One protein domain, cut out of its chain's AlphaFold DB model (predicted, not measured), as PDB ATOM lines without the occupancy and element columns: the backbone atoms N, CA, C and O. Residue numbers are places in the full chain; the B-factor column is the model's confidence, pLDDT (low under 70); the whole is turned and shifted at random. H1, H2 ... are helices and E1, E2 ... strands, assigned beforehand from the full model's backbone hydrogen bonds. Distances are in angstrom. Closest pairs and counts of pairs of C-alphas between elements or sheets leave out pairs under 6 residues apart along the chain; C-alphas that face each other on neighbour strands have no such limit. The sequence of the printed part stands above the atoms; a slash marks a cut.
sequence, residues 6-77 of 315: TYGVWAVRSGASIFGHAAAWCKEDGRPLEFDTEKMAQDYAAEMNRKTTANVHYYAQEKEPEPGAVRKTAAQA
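What this domain is: This is residues 6 to 77 of the 315 residues of the protein "DUF4316 domain-containing protein" of bacterium 1XD21-70 (UniProt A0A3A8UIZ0). A three-strand antiparallel sheet has one helix, H1, packed over one of its faces and running along its strands, which makes two layers, a sheet with a helix on one face. Near the end of the sheet where E1 begins, E3 and E5 form a small second sheet of two parallel strands, and the short H2 follows at that end of the long axis; the link of the E1 and E2 hairpin makes the opposite end. The printed part has 72 residues, with two named helices and five named strands in the order E1, E2, E3, H1, E4, E5, H2; the larger sheet runs E2, E1, E4. The class is mixed, helices and strands. The whole is compact, with a radius of gyration of the C-alphas of 12.4 A, and elongated in outline, spanning 38 by 24 by 20 A.

How they stand to each other: The inner strand of the larger sheet is E1, residues 6 to 13. It forms a hairpin with E2, residues 22 to 25, an edge strand: they are antiparallel at 162 degrees, with N 11 and O 24 2.8 A apart and N 24 and O 11 3.0 A apart, within hydrogen-bond range. A tight link of five residues leads from E2 to E3, residues 31 to 35; residues 27 to 28 in that link pair antiparallel with residues 31 to 32 of E3. The closest C-alphas of E1 and E3 are those of Tyr 7 and Phe 35, 5.0 A apart. After a tight link comes H1, residues 38 to 51, which is on the larger sheet at a height over the sheet of 8.0 A. It lies over E4, residues 56 to 63, and only just not over E1: 12 of its 14 C-alphas fall on E4 and 2 on E1. On the local plane its line and that of E4 stand at 11 degrees, along the strands. The closest C-alphas of H1 and E4 are those of Ala 45 and Tyr 58, 5.0 A apart. E4, the other edge strand, is antiparallel to E1 at 155 degrees, with N 10 and O 59 2.8 A apart and N 61 and O 8 3.0 A apart; it bends by 57 degrees at residue 60. E5, residues 70 to 72, is parallel to E3 at 24 degrees, with N 70 and O 32 2.8 A apart. H2, residues 74 to 77, is not on the larger sheet; H1 and H2 are only just apart, their closest C-alphas 8.4 A from each other. In H1 every O i to N i+4 pair is within hydrogen-bond range, while H2 is too short for such a pair.

Where its parts are: E1 begins at C-alpha 6, (-17.373, -33.399, -80.833), and is 23.1 A long. E2 measures 10.7 A and E3 12.9 A. H1 begins at C-alpha 38, (-14.187, -40.510, -82.177), and is 20.3 A long. E4 measures 19.8 A, E5 6.4 A and H2 5.3 A. H2 ends at C-alpha 77, (-1.846, -34.860, -84.705).

The domain as a whole: The two C-alphas farthest apart are those of Ile 18 and Ala 75, at 39.7 A. The printed part has no cut, and no link is long; those from E1 to E2 and from E4 to E5 are short. The mean pLDDT of the printed part is 72.3. This predicted model is under 70 at 27 residues: 14 to 22, 28 to 31, 51 to 55, 67 to 69 and 72 to 77.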
ATOM      1  N   THR A   6     -18.652 -33.647 -81.500       82.50
ATOM      2  CA  THR A   6     -17.373 -33.399 -80.833       82.50
ATOM      3  C   THR A   6     -17.151 -34.516 -79.827       82.50
ATOM      4  O   THR A   6     -18.098 -34.995 -79.203       82.50
ATOM      5  N   TYR A   7     -15.912 -34.967 -79.699       82.88
ATOM      6  CA  TYR A   7     -15.561 -36.082 -78.830       82.88
ATOM      7  C   TYR A   7     -14.588 -35.611 -77.756       82.88
ATOM      8  O   TYR A   7     -13.708 -34.796 -78.017       82.88
ATOM      9  N   GLY A   8     -14.752 -36.118 -76.542       85.19
ATOM     10  CA  GLY A   8     -13.844 -35.908 -75.423       85.19
ATOM     11  C   GLY A   8     -13.357 -37.242 -74.870       85.19
ATOM     12  O   GLY A   8     -13.807 -38.312 -75.292       85.19
ATOM     13  N   VAL A   9     -12.444 -37.177 -73.907       81.69
ATOM     14  CA  VAL A   9     -11.987 -38.358 -73.169       81.69
ATOM     15  C   VAL A   9     -12.386 -38.210 -71.707       81.69
ATOM     16  O   VAL A   9     -12.028 -37.232 -71.054       81.69
ATOM     17  N   TRP A  10     -13.169 -39.165 -71.225       82.94
ATOM     18  CA  TRP A  10     -13.677 -39.253 -69.865       82.94
ATOM     19  C   TRP A  10     -12.753 -40.140 -69.035       82.94
ATOM     20  O   TRP A  10     -12.605 -41.329 -69.324       82.94
ATOM     21  N   ALA A  11     -12.104 -39.559 -68.033       80.06
ATOM     22  CA  ALA A  11     -11.247 -40.270 -67.098       80.06
ATOM     23  C   ALA A  11     -12.070 -40.689 -65.878       80.06
ATOM     24  O   ALA A  11     -12.792 -39.873 -65.304       80.06
ATOM     25  N   VAL A  12     -11.967 -41.956 -65.482       75.81
ATOM     26  CA  VAL A  12     -12.701 -42.540 -64.356       75.81
ATOM     27  C   VAL A  12     -11.728 -43.248 -63.431       75.81
ATOM     28  O   VAL A  12     -11.054 -44.190 -63.840       75.81
ATOM     29  N   ARG A  13     -11.716 -42.836 -62.168       76.88
ATOM     30  CA  ARG A  13     -11.058 -43.531 -61.065       76.88
ATOM     31  C   ARG A  13     -12.062 -44.445 -60.368       76.88
ATOM     32  O   ARG A  13     -13.166 -44.021 -60.013       76.88
ATOM     33  N   SER A  14     -11.708 -45.714 -60.206       65.88
ATOM     34  CA  SER A  14     -12.554 -46.703 -59.540       65.88
ATOM     35  C   SER A  14     -12.665 -46.400 -58.040       65.88
ATOM     36  O   SER A  14     -11.758 -45.834 -57.434       65.88
ATOM     37  N   GLY A  15     -13.777 -46.802 -57.417       57.97
ATOM     38  CA  GLY A  15     -13.958 -46.687 -55.963       57.97
ATOM     39  C   GLY A  15     -13.053 -47.613 -55.142       57.97
ATOM     40  O   GLY A  15     -13.074 -47.532 -53.922       57.97
ATOM     41  N   ALA A  16     -12.280 -48.482 -55.801       57.09
ATOM     42  CA  ALA A  16     -11.227 -49.272 -55.170       57.09
ATOM     43  C   ALA A  16      -9.936 -48.461 -54.955       57.09
ATOM     44  O   ALA A  16      -9.026 -48.941 -54.294       57.09
ATOM     45  N   SER A  17      -9.846 -47.243 -55.508       55.91
ATOM     46  CA  SER A  17      -8.759 -46.316 -55.199       55.91
ATOM     47  C   SER A  17      -8.930 -45.726 -53.802       55.91
ATOM     48  O   SER A  17     -10.029 -45.318 -53.423       55.91
ATOM     49  N   ILE A  18      -7.816 -45.579 -53.087       48.50
ATOM     50  CA  ILE A  18      -7.739 -44.919 -51.778       48.50
ATOM     51  C   ILE A  18      -8.256 -43.468 -51.797       48.50
ATOM     52  O   ILE A  18      -8.775 -42.980 -50.798       48.50
ATOM     53  N   PHE A  19      -8.200 -42.797 -52.954       55.00
ATOM     54  CA  PHE A  19      -8.730 -41.443 -53.163       55.00
ATOM     55  C   PHE A  19     -10.222 -41.428 -53.533       55.00
ATOM     56  O   PHE A  19     -10.750 -40.412 -53.997       55.00
ATOM     57  N   GLY A  20     -10.901 -42.568 -53.399       57.69
ATOM     58  CA  GLY A  20     -12.304 -42.739 -53.735       57.69
ATOM     59  C   GLY A  20     -12.604 -42.610 -55.231       57.69
ATOM     60  O   GLY A  20     -11.736 -42.374 -56.079       57.69
ATOM     61  N   HIS A  21     -13.883 -42.766 -55.560       68.38
ATOM     62  CA  HIS A  21     -14.372 -42.633 -56.926       68.38
ATOM     63  C   HIS A  21     -14.343 -41.172 -57.384       68.38
ATOM     64  O   HIS A  21     -14.889 -40.295 -56.718       68.38
ATOM     65  N   ALA A  22     -13.769 -40.926 -58.558       69.69
ATOM     66  CA  ALA A  22     -13.807 -39.630 -59.220       69.69
ATOM     67  C   ALA A  22     -13.907 -39.820 -60.731       69.69
ATOM     68  O   ALA A  22     -13.397 -40.801 -61.276       69.69
ATOM     69  N   ALA A  23     -14.551 -38.882 -61.417       73.81
ATOM     70  CA  ALA A  23     -14.622 -38.898 -62.866       73.81
ATOM     71  C   ALA A  23     -14.640 -37.474 -63.426       73.81
ATOM     72  O   ALA A  23     -15.312 -36.598 -62.877       73.81
ATOM     73  N   ALA A  24     -13.887 -37.240 -64.499       77.81
ATOM     74  CA  ALA A  24     -13.750 -35.921 -65.108       77.81
ATOM     75  C   ALA A  24     -13.408 -36.004 -66.602       77.81
ATOM     76  O   ALA A  24     -12.830 -36.979 -67.083       77.81
ATOM     77  N   TRP A  25     -13.731 -34.939 -67.340       79.75
ATOM     78  CA  TRP A  25     -13.247 -34.759 -68.708       79.75
ATOM     79  C   TRP A  25     -11.760 -34.418 -68.682       79.75
ATOM     80  O   TRP A  25     -11.344 -33.548 -67.918       79.75
ATOM     81  N   CYS A  26     -10.982 -35.053 -69.557       76.75
ATOM     82  CA  CYS A  26      -9.582 -34.705 -69.763       76.75
ATOM     83  C   CYS A  26      -9.453 -33.237 -70.191       76.75
ATOM     84  O   CYS A  26     -10.236 -32.731 -71.005       76.75
ATOM     85  N   LYS A  27      -8.429 -32.570 -69.666       75.69
ATOM     86  CA  LYS A  27      -8.068 -31.193 -70.003       75.69
ATOM     87  C   LYS A  27      -6.613 -31.149 -70.469       75.69
ATOM     88  O   LYS A  27      -5.837 -32.056 -70.193       75.69
ATOM     89  N   GLU A  28      -6.259 -30.097 -71.190       68.44
ATOM     90  CA  GLU A  28      -4.888 -29.746 -71.557       68.44
ATOM     91  C   GLU A  28      -4.666 -28.295 -71.117       68.44
ATOM     92  O   GLU A  28      -5.447 -27.411 -71.473       68.44
ATOM     93  N   ASP A  29      -3.671 -28.053 -70.260       65.50
ATOM     94  CA  ASP A  29      -3.411 -26.742 -69.641       65.50
ATOM     95  C   ASP A  29      -4.649 -26.114 -68.961       65.50
ATOM     96  O   ASP A  29      -4.905 -24.910 -69.050       65.50
ATOM     97  N   GLY A  30      -5.458 -26.947 -68.293       61.69
ATOM     98  CA  GLY A  30      -6.689 -26.530 -67.611       61.69
ATOM     99  C   GLY A  30      -7.860 -26.208 -68.546       61.69
ATOM    100  O   GLY A  30      -8.925 -25.805 -68.077       61.69
ATOM    101  N   ARG A  31      -7.700 -26.398 -69.861       68.81
ATOM    102  CA  ARG A  31      -8.762 -26.214 -70.854       68.81
ATOM    103  C   ARG A  31      -9.342 -27.557 -71.281       68.81
ATOM    104  O   ARG A  31      -8.579 -28.499 -71.473       68.81
ATOM    105  N   PRO A  32     -10.663 -27.664 -71.484       74.31
ATOM    106  CA  PRO A  32     -11.272 -28.921 -71.893       74.31
ATOM    107  C   PRO A  32     -10.671 -29.447 -73.201       74.31
ATOM    108  O   PRO A  32     -10.497 -28.683 -74.149       74.31
ATOM    109  N   LEU A  33     -10.346 -30.737 -73.248       77.88
ATOM    110  CA  LEU A  33      -9.752 -31.363 -74.424       77.88
ATOM    111  C   LEU A  33     -10.846 -31.921 -75.345       77.88
ATOM    112  O   LEU A  33     -11.702 -32.693 -74.907       77.88
ATOM    113  N   GLU A  34     -10.801 -31.541 -76.619       84.56
ATOM    114  CA  GLU A  34     -11.777 -31.938 -77.636       84.56
ATOM    115  C   GLU A  34     -11.099 -32.521 -78.878       84.56
ATOM    116  O   GLU A  34     -10.030 -32.081 -79.307       84.56
ATOM    117  N   PHE A  35     -11.775 -33.485 -79.493       82.25
ATOM    118  CA  PHE A  35     -11.359 -34.178 -80.700       82.25
ATOM    119  C   PHE A  35     -12.458 -34.097 -81.759       82.25
ATOM    120  O   PHE A  35     -13.643 -34.286 -81.469       82.25
ATOM    121  N   ASP A  36     -12.049 -33.880 -83.009       78.88
ATOM    122  CA  ASP A  36     -12.972 -33.809 -84.151       78.88
ATOM    123  C   ASP A  36     -13.517 -35.188 -84.561       78.88
ATOM    124  O   ASP A  36     -14.523 -35.287 -85.261       78.88
ATOM    125  N   THR A  37     -12.841 -36.273 -84.163       80.88
ATOM    126  CA  THR A  37     -13.236 -37.641 -84.512       80.88
ATOM    127  C   THR A  37     -13.178 -38.563 -83.303       80.88
ATOM    128  O   THR A  37     -12.262 -38.482 -82.485       80.88
ATOM    129  N   GLU A  38     -14.128 -39.497 -83.234       81.62
ATOM    130  CA  GLU A  38     -14.187 -40.510 -82.177       81.62
ATOM    131  C   GLU A  38     -12.898 -41.333 -82.107       81.62
ATOM    132  O   GLU A  38     -12.376 -41.590 -81.027       81.62
ATOM    133  N   LYS A  39     -12.340 -41.685 -83.272       81.19
ATOM    134  CA  LYS A  39     -11.107 -42.469 -83.371       81.19
ATOM    135  C   LYS A  39      -9.922 -41.779 -82.688       81.19
ATOM    136  O   LYS A  39      -9.154 -42.446 -82.011       81.19
ATOM    137  N   MET A  40      -9.796 -40.455 -82.799       77.94
ATOM    138  CA  MET A  40      -8.728 -39.719 -82.108       77.94
ATOM    139  C   MET A  40      -8.901 -39.733 -80.591       77.94
ATOM    140  O   MET A  40      -7.922 -39.905 -79.870       77.94
ATOM    141  N   ALA A  41     -10.138 -39.590 -80.114       80.62
ATOM    142  CA  ALA A  41     -10.430 -39.716 -78.691       80.62
ATOM    143  C   ALA A  41     -10.138 -41.145 -78.191       80.62
ATOM    144  O   ALA A  41      -9.591 -41.308 -77.103       80.62
ATOM    145  N   GLN A  42     -10.440 -42.177 -78.990       82.19
ATOM    146  CA  GLN A  42     -10.141 -43.579 -78.671       82.19
ATOM    147  C   GLN A  42      -8.635 -43.860 -78.643       82.19
ATOM    148  O   GLN A  42      -8.158 -44.479 -77.694       82.19
ATOM    149  N   ASP A  43      -7.886 -43.389 -79.640       78.00
ATOM    150  CA  ASP A  43      -6.433 -43.562 -79.708       78.00
ATOM    151  C   ASP A  43      -5.746 -42.854 -78.526       78.00
ATOM    152  O   ASP A  43      -4.876 -43.437 -77.875       78.00
ATOM    153  N   TYR A  44      -6.198 -41.642 -78.173       78.62
ATOM    154  CA  TYR A  44      -5.727 -40.926 -76.984       78.62
ATOM    155  C   TYR A  44      -6.060 -41.685 -75.695       78.62
ATOM    156  O   TYR A  44      -5.184 -41.906 -74.862       78.62
ATOM    157  N   ALA A  45      -7.306 -42.141 -75.534       78.00
ATOM    158  CA  ALA A  45      -7.714 -42.926 -74.373       78.00
ATOM    159  C   ALA A  45      -6.897 -44.224 -74.246       78.00
ATOM    160  O   ALA A  45      -6.479 -44.586 -73.149       78.00
ATOM    161  N   ALA A  46      -6.612 -44.908 -75.358       76.69
ATOM    162  CA  ALA A  46      -5.785 -46.111 -75.379       76.69
ATOM    163  C   ALA A  46      -4.327 -45.825 -74.990       76.69
ATOM    164  O   ALA A  46      -3.723 -46.614 -74.262       76.69
ATOM    165  N   GLU A  47      -3.755 -44.707 -75.442       76.75
ATOM    166  CA  GLU A  47      -2.417 -44.280 -75.028       76.75
ATOM    167  C   GLU A  47      -2.365 -43.961 -73.530       76.75
ATOM    168  O   GLU A  47      -1.441 -44.405 -72.846       76.75
ATOM    169  N   MET A  48      -3.368 -43.253 -73.009       74.00
ATOM    170  CA  MET A  48      -3.461 -42.923 -71.584       74.00
ATOM    171  C   MET A  48      -3.660 -44.177 -70.727       74.00
ATOM    172  O   MET A  48      -2.955 -44.362 -69.738       74.00
ATOM    173  N   ASN A  49      -4.514 -45.109 -71.160       72.81
ATOM    174  CA  ASN A  49      -4.725 -46.392 -70.485       72.81
ATOM    175  C   ASN A  49      -3.459 -47.265 -70.418       72.81
ATOM    176  O   ASN A  49      -3.322 -48.067 -69.504       72.81
ATOM    177  N   ARG A  50      -2.513 -47.121 -71.358       70.44
ATOM    178  CA  ARG A  50      -1.222 -47.836 -71.305       70.44
ATOM    179  C   ARG A  50      -0.238 -47.251 -70.294       70.44
ATOM    180  O   ARG A  50       0.708 -47.936 -69.924       70.44
ATOM    181  N   LYS A  51      -0.413 -45.984 -69.917       67.69
ATOM    182  CA  LYS A  51       0.492 -45.238 -69.024       67.69
ATOM    183  C   LYS A  51      -0.078 -45.049 -67.616       67.69
ATOM    184  O   LYS A  51       0.613 -44.525 -66.745       67.69
ATOM    185  N   THR A  52      -1.335 -45.429 -67.415       62.69
ATOM    186  CA  THR A  52      -2.064 -45.262 -66.160       62.69
ATOM    187  C   THR A  52      -2.051 -46.543 -65.331       62.69
ATOM    188  O   THR A  52      -1.729 -47.623 -65.825       62.69
ATOM    189  N   THR A  53      -2.404 -46.417 -64.058       62.12
ATOM    190  CA  THR A  53      -2.469 -47.529 -63.108       62.12
ATOM    191  C   THR A  53      -3.805 -48.271 -63.175       62.12
ATOM    192  O   THR A  53      -4.757 -47.816 -63.809       62.12
ATOM    193  N   ALA A  54      -3.887 -49.432 -62.516       69.12
ATOM    194  CA  ALA A  54      -5.019 -50.356 -62.634       69.12
ATOM    195  C   ALA A  54      -6.384 -49.752 -62.248       69.12
ATOM    196  O   ALA A  54      -7.413 -50.230 -62.716       69.12
ATOM    197  N   ASN A  55      -6.395 -48.704 -61.419       68.38
ATOM    198  CA  ASN A  55      -7.613 -48.109 -60.869       68.38
ATOM    199  C   ASN A  55      -8.134 -46.895 -61.655       68.38
ATOM    200  O   ASN A  55      -9.151 -46.321 -61.261       68.38
ATOM    201  N   VAL A  56      -7.474 -46.492 -62.746       71.44
ATOM    202  CA  VAL A  56      -7.889 -45.351 -63.576       71.44
ATOM    203  C   VAL A  56      -8.080 -45.800 -65.020       71.44
ATOM    204  O   VAL A  56      -7.214 -46.442 -65.608       71.44
ATOM    205  N   HIS A  57      -9.213 -45.435 -65.611       78.69
ATOM    206  CA  HIS A  57      -9.554 -45.782 -66.982       78.69
ATOM    207  C   HIS A  57     -10.042 -44.569 -67.765       78.69
ATOM    208  O   HIS A  57     -10.847 -43.776 -67.280       78.69
ATOM    209  N   TYR A  58      -9.581 -44.465 -69.005       79.50
ATOM    210  CA  TYR A  58      -9.932 -43.415 -69.950       79.50
ATOM    211  C   TYR A  58     -10.865 -43.973 -71.026       79.50
ATOM    212  O   TYR A  58     -10.585 -45.020 -71.616       79.50
ATOM    213  N   TYR A  59     -11.948 -43.252 -71.312       80.25
ATOM    214  CA  TYR A  59     -12.973 -43.641 -72.281       80.25
ATOM    215  C   TYR A  59     -13.233 -42.512 -73.274       80.25
ATOM    216  O   TYR A  59     -13.402 -41.361 -72.884       80.25
ATOM    217  N   ALA A  60     -13.303 -42.831 -74.564       85.56
ATOM    218  CA  ALA A  60     -13.756 -41.877 -75.569       85.56
ATOM    219  C   ALA A  60     -15.280 -41.734 -75.502       85.56
ATOM    220  O   ALA A  60     -15.991 -42.739 -75.504       85.56
ATOM    221  N   GLN A  61     -15.785 -40.502 -75.462       83.38
ATOM    222  CA  GLN A  61     -17.220 -40.252 -75.363       83.38
ATOM    223  C   GLN A  61     -17.624 -38.993 -76.140       83.38
ATOM    224  O   GLN A  61     -16.849 -38.043 -76.260       83.38
ATOM    225  N   GLU A  62     -18.834 -38.998 -76.709       85.19
ATOM    226  CA  GLU A  62     -19.418 -37.809 -77.341       85.19
ATOM    227  C   GLU A  62     -19.605 -36.727 -76.266       85.19
ATOM    228  O   GLU A  62     -20.142 -36.996 -75.189       85.19
ATOM    229  N   LYS A  63     -19.117 -35.520 -76.549       77.38
ATOM    230  CA  LYS A  63     -19.093 -34.395 -75.616       77.38
ATOM    231  C   LYS A  63     -19.737 -33.178 -76.275       77.38
ATOM    232  O   LYS A  63     -19.532 -32.926 -77.464       77.38
ATOM    233  N   GLU A  64     -20.501 -32.405 -75.508       76.94
ATOM    234  CA  GLU A  64     -20.959 -31.101 -75.982       76.94
ATOM    235  C   GLU A  64     -19.769 -30.134 -76.112       76.94
ATOM    236  O   GLU A  64     -18.906 -30.105 -75.233       76.94
ATOM    237  N   PRO A  65     -19.692 -29.352 -77.203       72.06
ATOM    238  CA  PRO A  65     -18.582 -28.435 -77.417       72.06
ATOM    239  C   PRO A  65     -18.590 -27.316 -76.369       72.06
ATOM    240  O   PRO A  65     -19.584 -26.600 -76.223       72.06
ATOM    241  N   GLU A  66     -17.465 -27.130 -75.685       70.38
ATOM    242  CA  GLU A  66     -17.294 -26.146 -74.617       70.38
ATOM    243  C   GLU A  66     -16.468 -24.929 -75.081       70.38
ATOM    244  O   GLU A  66     -15.483 -25.055 -75.820       70.38
ATOM    245  N   PRO A  67     -16.839 -23.705 -74.658       62.44
ATOM    246  CA  PRO A  67     -16.100 -22.502 -75.019       62.44
ATOM    247  C   PRO A  67     -14.706 -22.505 -74.377       62.44
ATOM    248  O   PRO A  67     -14.565 -22.606 -73.162       62.44
ATOM    249  N   GLY A  68     -13.668 -22.351 -75.203       63.81
ATOM    250  CA  GLY A  68     -12.271 -22.338 -74.751       63.81
ATOM    251  C   GLY A  68     -11.587 -23.708 -74.736       63.81
ATOM    252  O   GLY A  68     -10.450 -23.794 -74.275       63.81
ATOM    253  N   ALA A  69     -12.243 -24.749 -75.256       67.19
ATOM    254  CA  ALA A  69     -11.651 -26.069 -75.406       67.19
ATOM    255  C   ALA A  69     -10.463 -26.081 -76.384       67.19
ATOM    256  O   ALA A  69     -10.467 -25.415 -77.426       67.19
ATOM    257  N   VAL A  70      -9.442 -26.871 -76.054       71.00
ATOM    258  CA  VAL A  70      -8.327 -27.157 -76.957       71.00
ATOM    259  C   VAL A  70      -8.783 -28.251 -77.910       71.00
ATOM    260  O   VAL A  70      -8.970 -29.401 -77.516       71.00
ATOM    261  N   ARG A  71      -8.988 -27.882 -79.178       74.75
ATOM    262  CA  ARG A  71      -9.361 -28.828 -80.232       74.75
ATOM    263  C   ARG A  71      -8.124 -29.415 -80.877       74.75
ATOM    264  O   ARG A  71      -7.394 -28.699 -81.560       74.75
ATOM    265  N   LYS A  72      -7.928 -30.720 -80.710       69.62
ATOM    266  CA  LYS A  72      -6.912 -31.476 -81.440       69.62
ATOM    267  C   LYS A  72      -7.483 -31.877 -82.795       69.62
ATOM    268  O   LYS A  72      -8.269 -32.816 -82.911       69.62
ATOM    269  N   THR A  73      -7.090 -31.124 -83.818       67.75
ATOM    270  CA  THR A  73      -7.472 -31.394 -85.211       67.75
ATOM    271  C   THR A  73      -6.526 -32.419 -85.847       67.75
ATOM    272  O   THR A  73      -5.357 -32.531 -85.461       67.75
ATOM    273  N   ALA A  74      -6.991 -33.125 -86.885       56.25
ATOM    274  CA  ALA A  74      -6.172 -34.053 -87.687       56.25
ATOM    275  C   ALA A  74      -4.818 -33.463 -88.128       56.25
ATOM    276  O   ALA A  74      -3.818 -34.175 -88.169       56.25
ATOM    277  N   ALA A  75      -4.771 -32.161 -88.420       53.56
ATOM    278  CA  ALA A  75      -3.563 -31.481 -88.875       53.56
ATOM    279  C   ALA A  75      -2.490 -31.341 -87.776       53.56
ATOM    280  O   ALA A  75      -1.300 -31.406 -88.074       53.56
ATOM    281  N   GLN A  76      -2.888 -31.194 -86.509       56.47
ATOM    282  CA  GLN A  76      -1.956 -31.077 -85.377       56.47
ATOM    283  C   GLN A  76      -1.435 -32.443 -84.915       56.47
ATOM    284  O   GLN A  76      -0.257 -32.566 -84.583       56.47
ATOM    285  N   ALA A  77      -2.274 -33.483 -84.961       50.34
ATOM    286  CA  ALA A  77      -1.846 -34.860 -84.705       50.34
ATOM    287  C   ALA A  77      -0.834 -35.338 -85.762       50.34
ATOM    288  O   ALA A  77       0.178 -35.948 -85.419       50.34
TER     289      ALA A  77